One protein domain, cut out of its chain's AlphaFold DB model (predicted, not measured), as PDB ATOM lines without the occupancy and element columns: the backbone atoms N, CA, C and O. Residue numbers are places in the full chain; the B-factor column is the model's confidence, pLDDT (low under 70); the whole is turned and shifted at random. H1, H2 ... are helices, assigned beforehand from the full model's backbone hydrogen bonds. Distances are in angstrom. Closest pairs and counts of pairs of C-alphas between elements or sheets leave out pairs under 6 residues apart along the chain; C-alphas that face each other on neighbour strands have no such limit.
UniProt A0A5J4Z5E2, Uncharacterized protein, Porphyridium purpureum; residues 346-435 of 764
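Overview. This is residues 346 to 435 of the 764 residues of an uncharacterized protein of Porphyridium purpureum (UniProt A0A5J4Z5E2). Long helix H3 runs along one side of an elongated body; H1 meets its last part and extends the length, H4 crosses H1, and short H2, H5 and H6 pack on H3. The printed part has 90 residues with six named helices, H1 to H6 in order: all helix, compact, radius of gyration of the C-alphas 13.5 A, spans 43 by 22 by 19 A.

Along the chain. H1, residues 346 to 359, begins at C-alpha (225.139, 244.298, 204.165) and measures 19.7 A. H2 is 369 to 373; H3, 382 to 403, 31.3 A; H4, 408 to 416; H5, 421 to 424; H6, 428 to 435, ends at C-alpha (194.042, 257.816, 192.882).

Arrangement. H1 touches H3's residues 398 to 403 alone at a steep tilt of 46 degrees, opposite ways; closest C-alphas, Thr 356 and His 402, 5.8 A. H4 touches H1, about perpendicular at 80 degrees; closest C-alphas, Ala 349 and Gly 410, 3.9 A. H6 touches H3's residues 385 to 389 alone; closest C-alphas, Cys 389 and Cys 434, 5.8 A. Every O i to N i+4 pair is within hydrogen-bond range in H1, H3 and H4; H6 has 3 of 4, H2 0 of 1, with 1 of 2 O i to N i+3 pairs; H5 is too short.

Size, cuts and confidence. The printed part has no cut and no long link; pLDDT is under 70 at 12 residues, among them 366 to 371.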
ATOM      1  N   VAL A 346     225.989 245.471 204.447       72.12
ATOM      2  CA  VAL A 346     225.139 244.298 204.165       72.12
ATOM      3  C   VAL A 346     224.501 243.749 205.439       72.12
ATOM      4  O   VAL A 346     223.341 243.332 205.423       72.12
ATOM      5  N   ILE A 347     225.227 243.770 206.557       65.00
ATOM      6  CA  ILE A 347     224.712 243.320 207.858       65.00
ATOM      7  C   ILE A 347     223.650 244.299 208.352       65.00
ATOM      8  O   ILE A 347     222.551 243.883 208.719       65.00
ATOM      9  N   GLN A 348     223.944 245.599 208.281       69.50
ATOM     10  CA  GLN A 348     222.983 246.647 208.614       69.50
ATOM     11  C   GLN A 348     221.727 246.560 207.747       69.50
ATOM     12  O   GLN A 348     220.615 246.753 208.244       69.50
ATOM     13  N   ALA A 349     221.888 246.208 206.472       77.81
ATOM     14  CA  ALA A 349     220.769 245.972 205.579       77.81
ATOM     15  C   ALA A 349     219.942 244.746 205.992       77.81
ATOM     16  O   ALA A 349     218.725 244.849 206.057       77.81
ATOM     17  N   ASN A 350     220.575 243.609 206.307       76.81
ATOM     18  CA  ASN A 350     219.882 242.388 206.744       76.81
ATOM     19  C   ASN A 350     219.106 242.594 208.054       76.81
ATOM     20  O   ASN A 350     217.970 242.141 208.176       76.81
ATOM     21  N   MET A 351     219.709 243.271 209.037       72.31
ATOM     22  CA  MET A 351     219.057 243.544 210.322       72.31
ATOM     23  C   MET A 351     217.865 244.486 210.149       72.31
ATOM     24  O   MET A 351     216.794 244.239 210.702       72.31
ATOM     25  N   CYS A 352     218.040 245.542 209.349       81.75
ATOM     26  CA  CYS A 352     216.961 246.468 209.032       81.75
ATOM     27  C   CYS A 352     215.821 245.785 208.261       81.75
ATOM     28  O   CYS A 352     214.657 245.986 208.602       81.75
ATOM     29  N   ASP A 353     216.151 244.963 207.262       82.88
ATOM     30  CA  ASP A 353     215.196 244.174 206.477       82.88
ATOM     31  C   ASP A 353     214.388 243.240 207.379       82.88
ATOM     32  O   ASP A 353     213.168 243.354 207.440       82.88
ATOM     33  N   THR A 354     215.069 242.414 208.181       78.25
ATOM     34  CA  THR A 354     214.427 241.457 209.096       78.25
ATOM     35  C   THR A 354     213.491 242.175 210.066       78.25
ATOM     36  O   THR A 354     212.298 241.883 210.099       78.25
ATOM     37  N   SER A 355     213.980 243.200 210.772       76.94
ATOM     38  CA  SER A 355     213.172 243.948 211.743       76.94
ATOM     39  C   SER A 355     211.964 244.643 211.103       76.94
ATOM     40  O   SER A 355     210.868 244.639 211.671       76.94
ATOM     41  N   THR A 356     212.138 245.215 209.908       80.94
ATOM     42  CA  THR A 356     211.058 245.884 209.169       80.94
ATOM     43  C   THR A 356     210.039 244.872 208.642       80.94
ATOM     44  O   THR A 356     208.836 245.108 208.744       80.94
ATOM     45  N   SER A 357     210.503 243.733 208.123       81.69
ATOM     46  CA  SER A 357     209.661 242.648 207.610       81.69
ATOM     47  C   SER A 357     208.782 242.045 208.711       81.69
ATOM     48  O   SER A 357     207.568 241.945 208.542       81.69
ATOM     49  N   GLU A 358     209.357 241.765 209.883       79.31
ATOM     50  CA  GLU A 358     208.648 241.213 211.038       79.31
ATOM     51  C   GLU A 358     207.642 242.213 211.612       79.31
ATOM     52  O   GLU A 358     206.481 241.870 211.843       79.31
ATOM     53  N   SER A 359     208.057 243.470 211.790       82.56
ATOM     54  CA  SER A 359     207.204 244.495 212.399       82.56
ATOM     55  C   SER A 359     206.038 244.903 211.500       82.56
ATOM     56  O   SER A 359     204.945 245.182 211.990       82.56
ATOM     57  N   CYS A 360     206.259 244.924 210.183       87.69
ATOM     58  CA  CYS A 360     205.242 245.289 209.201       87.69
ATOM     59  C   CYS A 360     204.514 244.086 208.598       87.69
ATOM     60  O   CYS A 360     203.670 244.273 207.720       87.69
ATOM     61  N   THR A 361     204.796 242.865 209.067       85.56
ATOM     62  CA  THR A 361     204.226 241.610 208.542       85.56
ATOM     63  C   THR A 361     204.400 241.458 207.025       85.56
ATOM     64  O   THR A 361     203.514 240.970 206.326       85.56
ATOM     65  N   LEU A 362     205.539 241.916 206.505       81.81
ATOM     66  CA  LEU A 362     205.861 241.885 205.083       81.81
ATOM     67  C   LEU A 362     206.733 240.682 204.765       81.81
ATOM     68  O   LEU A 362     207.764 240.476 205.393       81.81
ATOM     69  N   ASP A 363     206.355 239.926 203.740       78.12
ATOM     70  CA  ASP A 363     207.190 238.848 203.222       78.12
ATOM     71  C   ASP A 363     208.169 239.391 202.172       78.12
ATOM     72  O   ASP A 363     207.852 239.489 200.980       78.12
ATOM     73  N   THR A 364     209.372 239.746 202.622       71.31
ATOM     74  CA  THR A 364     210.455 240.248 201.763       71.31
ATOM     75  C   THR A 364     211.179 239.139 200.996       71.31
ATOM     76  O   THR A 364     211.888 239.425 200.030       71.31
ATOM     77  N   SER A 365     210.938 237.860 201.322       74.56
ATOM     78  CA  SER A 365     211.562 236.720 200.632       74.56
ATOM     79  C   SER A 365     211.032 236.510 199.206       74.56
ATOM     80  O   SER A 365     211.687 235.886 198.369       74.56
ATOM     81  N   SER A 366     209.856 237.070 198.909       63.25
ATOM     82  CA  SER A 366     209.120 236.875 197.657       63.25
ATOM     83  C   SER A 366     209.609 237.727 196.473       63.25
ATOM     84  O   SER A 366     209.122 237.551 195.356       63.25
ATOM     85  N   GLY A 367     210.573 238.637 196.671       63.56
ATOM     86  CA  GLY A 367     211.093 239.541 195.632       63.56
ATOM     87  C   GLY A 367     210.126 240.657 195.200       63.56
ATOM     88  O   GLY A 367     210.572 241.671 194.672       63.56
ATOM     89  N   THR A 368     208.824 240.519 195.471       67.94
ATOM     90  CA  THR A 368     207.792 241.550 195.294       67.94
ATOM     91  C   THR A 368     206.822 241.528 196.488       67.94
ATOM     92  O   THR A 368     205.754 240.924 196.402       67.94
ATOM     93  N   PRO A 369     207.130 242.230 197.600       65.25
ATOM     94  CA  PRO A 369     206.282 242.256 198.805       65.25
ATOM     95  C   PRO A 369     204.835 242.717 198.548       65.25
ATOM     96  O   PRO A 369     203.936 242.458 199.339       65.25
ATOM     97  N   LEU A 370     204.603 243.414 197.432       65.38
ATOM     98  CA  LEU A 370     203.285 243.863 196.984       65.38
ATOM     99  C   LEU A 370     202.396 242.739 196.432       65.38
ATOM    100  O   LEU A 370     201.179 242.820 196.581       65.38
ATOM    101  N   ASP A 371     202.971 241.686 195.840       68.88
ATOM    102  CA  ASP A 371     202.193 240.593 195.233       68.88
ATOM    103  C   ASP A 371     201.493 239.726 196.292       68.88
ATOM    104  O   ASP A 371     200.510 239.045 195.997       68.88
ATOM    105  N   THR A 372     202.009 239.719 197.524       71.50
ATOM    106  CA  THR A 372     201.446 238.967 198.653       71.50
ATOM    107  C   THR A 372     200.429 239.779 199.450       71.50
ATOM    108  O   THR A 372     199.502 239.195 200.007       71.50
ATOM    109  N   LEU A 373     200.555 241.111 199.466       77.12
ATOM    110  CA  LEU A 373     199.609 242.017 200.128       77.12
ATOM    111  C   LEU A 373     198.255 242.081 199.411       77.12
ATOM    112  O   LEU A 373     197.233 242.306 200.058       77.12
ATOM    113  N   CYS A 374     198.238 241.867 198.092       80.75
ATOM    114  CA  CYS A 374     197.036 241.995 197.282       80.75
ATOM    115  C   CYS A 374     196.912 240.892 196.230       80.75
ATOM    116  O   CYS A 374     197.619 240.888 195.228       80.75
ATOM    117  N   ALA A 375     195.926 240.013 196.401       80.06
ATOM    118  CA  ALA A 375     195.564 238.991 195.416       80.06
ATOM    119  C   ALA A 375     194.210 239.291 194.745       80.06
ATOM    120  O   ALA A 375     193.397 238.389 194.549       80.06
ATOM    121  N   CYS A 376     193.945 240.562 194.434       80.56
ATOM    122  CA  CYS A 376     192.712 240.964 193.759       80.56
ATOM    123  C   CYS A 376     192.834 240.771 192.246       80.56
ATOM    124  O   CYS A 376     193.830 241.173 191.642       80.56
ATOM    125  N   ASP A 377     191.803 240.193 191.630       81.12
ATOM    126  CA  ASP A 377     191.654 240.219 190.177       81.12
ATOM    127  C   ASP A 377     191.219 241.643 189.770       81.12
ATOM    128  O   ASP A 377     190.191 242.123 190.261       81.12
ATOM    129  N   PRO A 378     191.996 242.366 188.943       67.50
ATOM    130  CA  PRO A 378     191.717 243.762 188.610       67.50
ATOM    131  C   PRO A 378     190.402 243.976 187.846       67.50
ATOM    132  O   PRO A 378     189.994 245.128 187.691       67.50
ATOM    133  N   GLU A 379     189.737 242.922 187.365       78.38
ATOM    134  CA  GLU A 379     188.541 243.068 186.529       78.38
ATOM    135  C   GLU A 379     187.200 243.061 187.291       78.38
ATOM    136  O   GLU A 379     186.239 243.615 186.756       78.38
ATOM    137  N   ASP A 380     187.105 242.539 188.527       70.56
ATOM    138  CA  ASP A 380     185.786 242.133 189.064       70.56
ATOM    139  C   ASP A 380     185.373 242.646 190.463       70.56
ATOM    140  O   ASP A 380     184.219 242.434 190.845       70.56
ATOM    141  N   ASP A 381     186.227 243.333 191.234       85.19
ATOM    142  CA  ASP A 381     185.858 243.724 192.611       85.19
ATOM    143  C   ASP A 381     186.461 245.073 193.064       85.19
ATOM    144  O   ASP A 381     187.627 245.159 193.461       85.19
ATOM    145  N   GLU A 382     185.658 246.144 192.996       86.44
ATOM    146  CA  GLU A 382     186.024 247.490 193.478       86.44
ATOM    147  C   GLU A 382     186.328 247.503 194.987       86.44
ATOM    148  O   GLU A 382     187.213 248.244 195.420       86.44
ATOM    149  N   ASP A 383     185.654 246.661 195.779       87.94
ATOM    150  CA  ASP A 383     185.886 246.567 197.223       87.94
ATOM    151  C   ASP A 383     187.243 245.896 197.497       87.94
ATOM    152  O   ASP A 383     188.006 246.368 198.341       87.94
ATOM    153  N   CYS A 384     187.603 244.871 196.715       88.38
ATOM    154  CA  CYS A 384     188.928 244.244 196.779       88.38
ATOM    155  C   CYS A 384     190.037 245.233 196.386       88.38
ATOM    156  O   CYS A 384     191.060 245.331 197.066       88.38
ATOM    157  N   GLN A 385     189.840 246.014 195.314       85.62
ATOM    158  CA  GLN A 385     190.800 247.053 194.920       85.62
ATOM    159  C   GLN A 385     190.989 248.087 196.033       85.62
ATOM    160  O   GLN A 385     192.119 248.492 196.303       85.62
ATOM    161  N   GLN A 386     189.906 248.468 196.712       87.69
ATOM    162  CA  GLN A 386     189.972 249.415 197.813       87.69
ATOM    163  C   GLN A 386     190.699 248.853 199.039       87.69
ATOM    164  O   GLN A 386     191.574 249.522 199.592       87.69
ATOM    165  N   GLU A 387     190.389 247.619 199.436       88.38
ATOM    166  CA  GLU A 387     191.072 246.929 200.534       88.38
ATOM    167  C   GLU A 387     192.568 246.765 200.232       88.38
ATOM    168  O   GLU A 387     193.414 247.020 201.091       88.38
ATOM    169  N   CYS A 388     192.907 246.465 198.977       89.75
ATOM    170  CA  CYS A 388     194.286 246.410 198.514       89.75
ATOM    171  C   CYS A 388     195.003 247.771 198.594       89.75
ATOM    172  O   CYS A 388     196.151 247.853 199.047       89.75
ATOM    173  N   CYS A 389     194.341 248.858 198.184       90.19
ATOM    174  CA  CYS A 389     194.890 250.209 198.290       90.19
ATOM    175  C   CYS A 389     195.179 250.595 199.748       90.19
ATOM    176  O   CYS A 389     196.207 251.215 200.033       90.19
ATOM    177  N   ASP A 390     194.293 250.227 200.675       89.75
ATOM    178  CA  ASP A 390     194.459 250.530 202.096       89.75
ATOM    179  C   ASP A 390     195.531 249.644 202.753       89.75
ATOM    180  O   ASP A 390     196.355 250.158 203.514       89.75
ATOM    181  N   ALA A 391     195.609 248.359 202.391       87.12
ATOM    182  CA  ALA A 391     196.666 247.451 202.837       87.12
ATOM    183  C   ALA A 391     198.053 247.905 202.355       87.12
ATOM    184  O   ALA A 391     198.991 247.992 203.149       87.12
ATOM    185  N   THR A 392     198.173 248.287 201.080       86.88
ATOM    186  CA  THR A 392     199.430 248.786 200.497       86.88
ATOM    187  C   THR A 392     199.872 250.094 201.153       86.88
ATOM    188  O   THR A 392     201.051 250.268 201.472       86.88
ATOM    189  N   ARG A 393     198.930 251.010 201.424       89.12
ATOM    190  CA  ARG A 393     199.221 252.260 202.142       89.12
ATOM    191  C   ARG A 393     199.675 251.987 203.575       89.12
ATOM    192  O   ARG A 393     200.689 252.534 203.991       89.12
ATOM    193  N   SER A 394     198.975 251.112 204.297       88.75
ATOM    194  CA  SER A 394     199.333 250.739 205.670       88.75
ATOM    195  C   SER A 394     200.709 250.072 205.744       88.75
ATOM    196  O   SER A 394     201.491 250.373 206.642       88.75
ATOM    197  N   ALA A 395     201.027 249.196 204.787       87.06
ATOM    198  CA  ALA A 395     202.342 248.579 204.661       87.06
ATOM    199  C   ALA A 395     203.435 249.625 204.408       87.06
ATOM    200  O   ALA A 395     204.459 249.616 205.090       87.06
ATOM    201  N   ARG A 396     203.209 250.565 203.480       89.81
ATOM    202  CA  ARG A 396     204.154 251.656 203.209       89.81
ATOM    203  C   ARG A 396     204.367 252.544 204.429       89.81
ATOM    204  O   ARG A 396     205.514 252.818 204.761       89.81
ATOM    205  N   ASP A 397     203.297 252.975 205.091       87.31
ATOM    206  CA  ASP A 397     203.383 253.840 206.271       87.31
ATOM    207  C   ASP A 397     204.132 253.130 207.413       87.31
ATOM    208  O   ASP A 397     204.959 253.740 208.095       87.31
ATOM    209  N   CYS A 398     203.905 251.821 207.580       88.75
ATOM    210  CA  CYS A 398     204.659 250.995 208.518       88.75
ATOM    211  C   CYS A 398     206.146 250.946 208.155       88.75
ATOM    212  O   CYS A 398     206.986 251.241 209.004       88.75
ATOM    213  N   VAL A 399     206.483 250.642 206.899       86.12
ATOM    214  CA  VAL A 399     207.879 250.569 206.442       86.12
ATOM    215  C   VAL A 399     208.570 251.917 206.555       86.12
ATOM    216  O   VAL A 399     209.678 251.979 207.068       86.12
ATOM    217  N   GLU A 400     207.932 253.015 206.159       85.06
ATOM    218  CA  GLU A 400     208.515 254.351 206.301       85.06
ATOM    219  C   GLU A 400     208.751 254.705 207.777       85.06
ATOM    220  O   GLU A 400     209.774 255.296 208.122       85.06
ATOM    221  N   SER A 401     207.834 254.311 208.667       84.25
ATOM    222  CA  SER A 401     208.009 254.474 210.109       84.25
ATOM    223  C   SER A 401     209.155 253.609 210.644       84.25
ATOM    224  O   SER A 401     209.962 254.102 211.428       84.25
ATOM    225  N   HIS A 402     209.267 252.353 210.205       77.50
ATOM    226  CA  HIS A 402     210.288 251.413 210.674       77.50
ATOM    227  C   HIS A 402     211.689 251.723 210.140       77.50
ATOM    228  O   HIS A 402     212.658 251.691 210.897       77.50
ATOM    229  N   LEU A 403     211.801 252.156 208.884       79.06
ATOM    230  CA  LEU A 403     213.069 252.575 208.286       79.06
ATOM    231  C   LEU A 403     213.683 253.794 208.988       79.06
ATOM    232  O   LEU A 403     214.895 253.971 208.931       79.06
ATOM    233  N   ARG A 404     212.901 254.608 209.713       76.50
ATOM    234  CA  ARG A 404     213.445 255.695 210.557       76.50
ATOM    235  C   ARG A 404     214.240 255.182 211.759       76.50
ATOM    236  O   ARG A 404     215.031 255.940 212.317       76.50
ATOM    237  N   PHE A 405     214.042 253.923 212.145       69.25
ATOM    238  CA  PHE A 405     214.831 253.240 213.170       69.25
ATOM    239  C   PHE A 405     216.019 252.464 212.572       69.25
ATOM    240  O   PHE A 405     216.871 251.985 213.317       69.25
ATOM    241  N   CYS A 406     216.119 252.388 211.239       70.44
ATOM    242  CA  CYS A 406     217.221 251.759 210.520       70.44
ATOM    243  C   CYS A 406     218.315 252.736 210.112       70.44
ATOM    244  O   CYS A 406     218.075 253.907 209.828       70.44
ATOM    245  N   THR A 407     219.537 252.219 210.016       71.56
ATOM    246  CA  THR A 407     220.746 253.031 209.846       71.56
ATOM    247  C   THR A 407     220.872 253.659 208.487       71.56
ATOM    248  O   THR A 407     220.245 253.185 207.557       71.56
ATOM    249  N   GLY A 408     221.710 254.687 208.326       73.69
ATOM    250  CA  GLY A 408     221.995 255.202 206.986       73.69
ATOM    251  C   GLY A 408     222.443 254.077 206.045       73.69
ATOM    252  O   GLY A 408     221.862 253.905 204.980       73.69
ATOM    253  N   ALA A 409     223.397 253.254 206.486       70.69
ATOM    254  CA  ALA A 409     223.863 252.071 205.764       70.69
ATOM    255  C   ALA A 409     222.779 250.994 205.594       70.69
ATOM    256  O   ALA A 409     222.650 250.412 204.525       70.69
ATOM    257  N   GLY A 410     221.960 250.761 206.618       74.00
ATOM    258  CA  GLY A 410     220.881 249.780 206.617       74.00
ATOM    259  C   GLY A 410     219.766 250.173 205.662       74.00
ATOM    260  O   GLY A 410     219.412 249.394 204.792       74.00
ATOM    261  N   VAL A 411     219.284 251.412 205.732       78.50
ATOM    262  CA  VAL A 411     218.334 251.999 204.781       78.50
ATOM    263  C   VAL A 411     218.919 251.975 203.372       78.50
ATOM    264  O   VAL A 411     218.245 251.523 202.452       78.50
ATOM    265  N   HIS A 412     220.174 252.396 203.182       77.69
ATOM    266  CA  HIS A 412     220.809 252.354 201.865       77.69
ATOM    267  C   HIS A 412     220.936 250.935 201.321       77.69
ATOM    268  O   HIS A 412     220.628 250.728 200.154       77.69
ATOM    269  N   GLY A 413     221.340 249.960 202.130       78.31
ATOM    270  CA  GLY A 413     221.480 248.576 201.694       78.31
ATOM    271  C   GLY A 413     220.135 247.877 201.487       78.31
ATOM    272  O   GLY A 413     220.003 247.085 200.558       78.31
ATOM    273  N   VAL A 414     219.110 248.215 202.273       77.94
ATOM    274  CA  VAL A 414     217.726 247.755 202.077       77.94
ATOM    275  C   VAL A 414     217.131 248.326 200.786       77.94
ATOM    276  O   VAL A 414     216.502 247.595 200.020       77.94
ATOM    277  N   ILE A 415     217.372 249.609 200.499       78.56
ATOM    278  CA  ILE A 415     216.953 250.255 199.247       78.56
ATOM    279  C   ILE A 415     217.755 249.710 198.055       78.56
ATOM    280  O   ILE A 415     217.166 249.408 197.025       78.56
ATOM    281  N   ALA A 416     219.076 249.548 198.184       77.12
ATOM    282  CA  ALA A 416     219.961 249.079 197.111       77.12
ATOM    283  C   ALA A 416     219.732 247.612 196.727       77.12
ATOM    284  O   ALA A 416     220.108 247.195 195.635       77.12
ATOM    285  N   ARG A 417     219.112 246.828 197.612       74.81
ATOM    286  CA  ARG A 417     218.670 245.458 197.331       74.81
ATOM    287  C   ARG A 417     217.331 245.382 196.599       74.81
ATOM    288  O   ARG A 417     216.834 244.279 196.406       74.81
ATOM    289  N   ASP A 418     216.736 246.522 196.238       69.69
ATOM    290  CA  ASP A 418     215.414 246.659 195.607       69.69
ATOM    291  C   ASP A 418     214.237 246.036 196.394       69.69
ATOM    292  O   ASP A 418     213.093 246.124 195.955       69.69
ATOM    293  N   LEU A 419     214.474 245.496 197.599       66.19
ATOM    294  CA  LEU A 419     213.471 244.799 198.419       66.19
ATOM    295  C   LEU A 419     212.298 245.709 198.803       66.19
ATOM    296  O   LEU A 419     211.139 245.318 198.693       66.19
ATOM    297  N   PHE A 420     212.593 246.950 199.202       74.44
ATOM    298  CA  PHE A 420     211.574 247.943 199.572       74.44
ATOM    299  C   PHE A 420     211.513 249.133 198.619       74.44
ATOM    300  O   PHE A 420     210.598 249.950 198.733       74.44
ATOM    301  N   GLY A 421     212.433 249.224 197.652       75.50
ATOM    302  CA  GLY A 421     212.397 250.259 196.617       75.50
ATOM    303  C   GLY A 421     211.059 250.263 195.872       75.50
ATOM    304  O   GLY A 421     210.471 251.323 195.673       75.50
ATOM    305  N   GLY A 422     210.519 249.074 195.577       74.56
ATOM    306  CA  GLY A 422     209.197 248.910 194.966       74.56
ATOM    307  C   GLY A 422     208.011 249.263 195.877       74.56
ATOM    308  O   GLY A 422     206.990 249.715 195.372       74.56
ATOM    309  N   LEU A 423     208.141 249.106 197.199       76.19
ATOM    310  CA  LEU A 423     207.081 249.419 198.172       76.19
ATOM    311  C   LEU A 423     207.025 250.920 198.508       76.19
ATOM    312  O   LEU A 423     205.950 251.506 198.670       76.19
ATOM    313  N   LEU A 424     208.195 251.554 198.603       81.44
ATOM    314  CA  LEU A 424     208.328 252.990 198.842       81.44
ATOM    315  C   LEU A 424     208.011 253.809 197.585       81.44
ATOM    316  O   LEU A 424     207.488 254.919 197.690       81.44
ATOM    317  N   ALA A 425     208.276 253.263 196.396       82.88
ATOM    318  CA  ALA A 425     207.754 253.816 195.157       82.88
ATOM    319  C   ALA A 425     206.232 253.614 195.079       82.88
ATOM    320  O   ALA A 425     205.690 252.607 195.535       82.88
ATOM    321  N   ARG A 426     205.517 254.576 194.481       80.00
ATOM    322  CA  ARG A 426     204.127 254.332 194.073       80.00
ATOM    323  C   ARG A 426     204.131 253.335 192.924       80.00
ATOM    324  O   ARG A 426     204.806 253.570 191.925       80.00
ATOM    325  N   THR A 427     203.361 252.268 193.061       78.31
ATOM    326  CA  THR A 427     203.200 251.272 191.999       78.31
ATOM    327  C   THR A 427     202.280 251.780 190.888       78.31
ATOM    328  O   THR A 427     201.422 252.634 191.123       78.31
ATOM    329  N   ASP A 428     202.410 251.226 189.678       78.00
ATOM    330  CA  ASP A 428     201.478 251.510 188.574       78.00
ATOM    331  C   ASP A 428     200.030 251.168 188.959       78.00
ATOM    332  O   ASP A 428     199.103 251.886 188.580       78.00
ATOM    333  N   PHE A 429     199.836 250.128 189.784       77.06
ATOM    334  CA  PHE A 429     198.534 249.781 190.353       77.06
ATOM    335  C   PHE A 429     197.971 250.921 191.211       77.06
ATOM    336  O   PHE A 429     196.844 251.356 190.991       77.06
ATOM    337  N   GLU A 430     198.756 251.485 192.131       78.06
ATOM    338  CA  GLU A 430     198.292 252.609 192.952       78.06
ATOM    339  C   GLU A 430     198.022 253.875 192.141       78.06
ATOM    340  O   GLU A 430     197.097 254.626 192.460       78.06
ATOM    341  N   ILE A 431     198.809 254.117 191.091       84.12
ATOM    342  CA  ILE A 431     198.626 255.261 190.192       84.12
ATOM    343  C   ILE A 431     197.333 255.115 189.380       84.12
ATOM    344  O   ILE A 431     196.630 256.105 189.172       84.12
ATOM    345  N   LEU A 432     197.002 253.903 188.933       82.81
ATOM    346  CA  LEU A 432     195.827 253.647 188.096       82.81
ATOM    347  C   LEU A 432     194.540 253.450 188.910       82.81
ATOM    348  O   LEU A 432     193.487 253.925 188.486       82.81
ATOM    349  N   HIS A 433     194.619 252.802 190.075       81.19
ATOM    350  CA  HIS A 433     193.448 252.324 190.819       81.19
ATOM    351  C   HIS A 433     193.213 253.057 192.148       81.19
ATOM    352  O   HIS A 433     192.066 253.290 192.520       81.19
ATOM    353  N   CYS A 434     194.259 253.533 192.835       82.25
ATOM    354  CA  CYS A 434     194.104 254.145 194.165       82.25
ATOM    355  C   CYS A 434     193.927 255.679 194.147       82.25
ATOM    356  O   CYS A 434     193.602 256.286 195.173       82.25
ATOM    357  N   VAL A 435     194.110 256.342 192.996       76.25
ATOM    358  CA  VAL A 435     194.042 257.816 192.882       76.25
ATOM    359  C   VAL A 435     192.621 258.363 193.077       76.25
ATOM    360  O   VAL A 435     192.459 259.445 193.641       76.25
TER     361      VAL A 435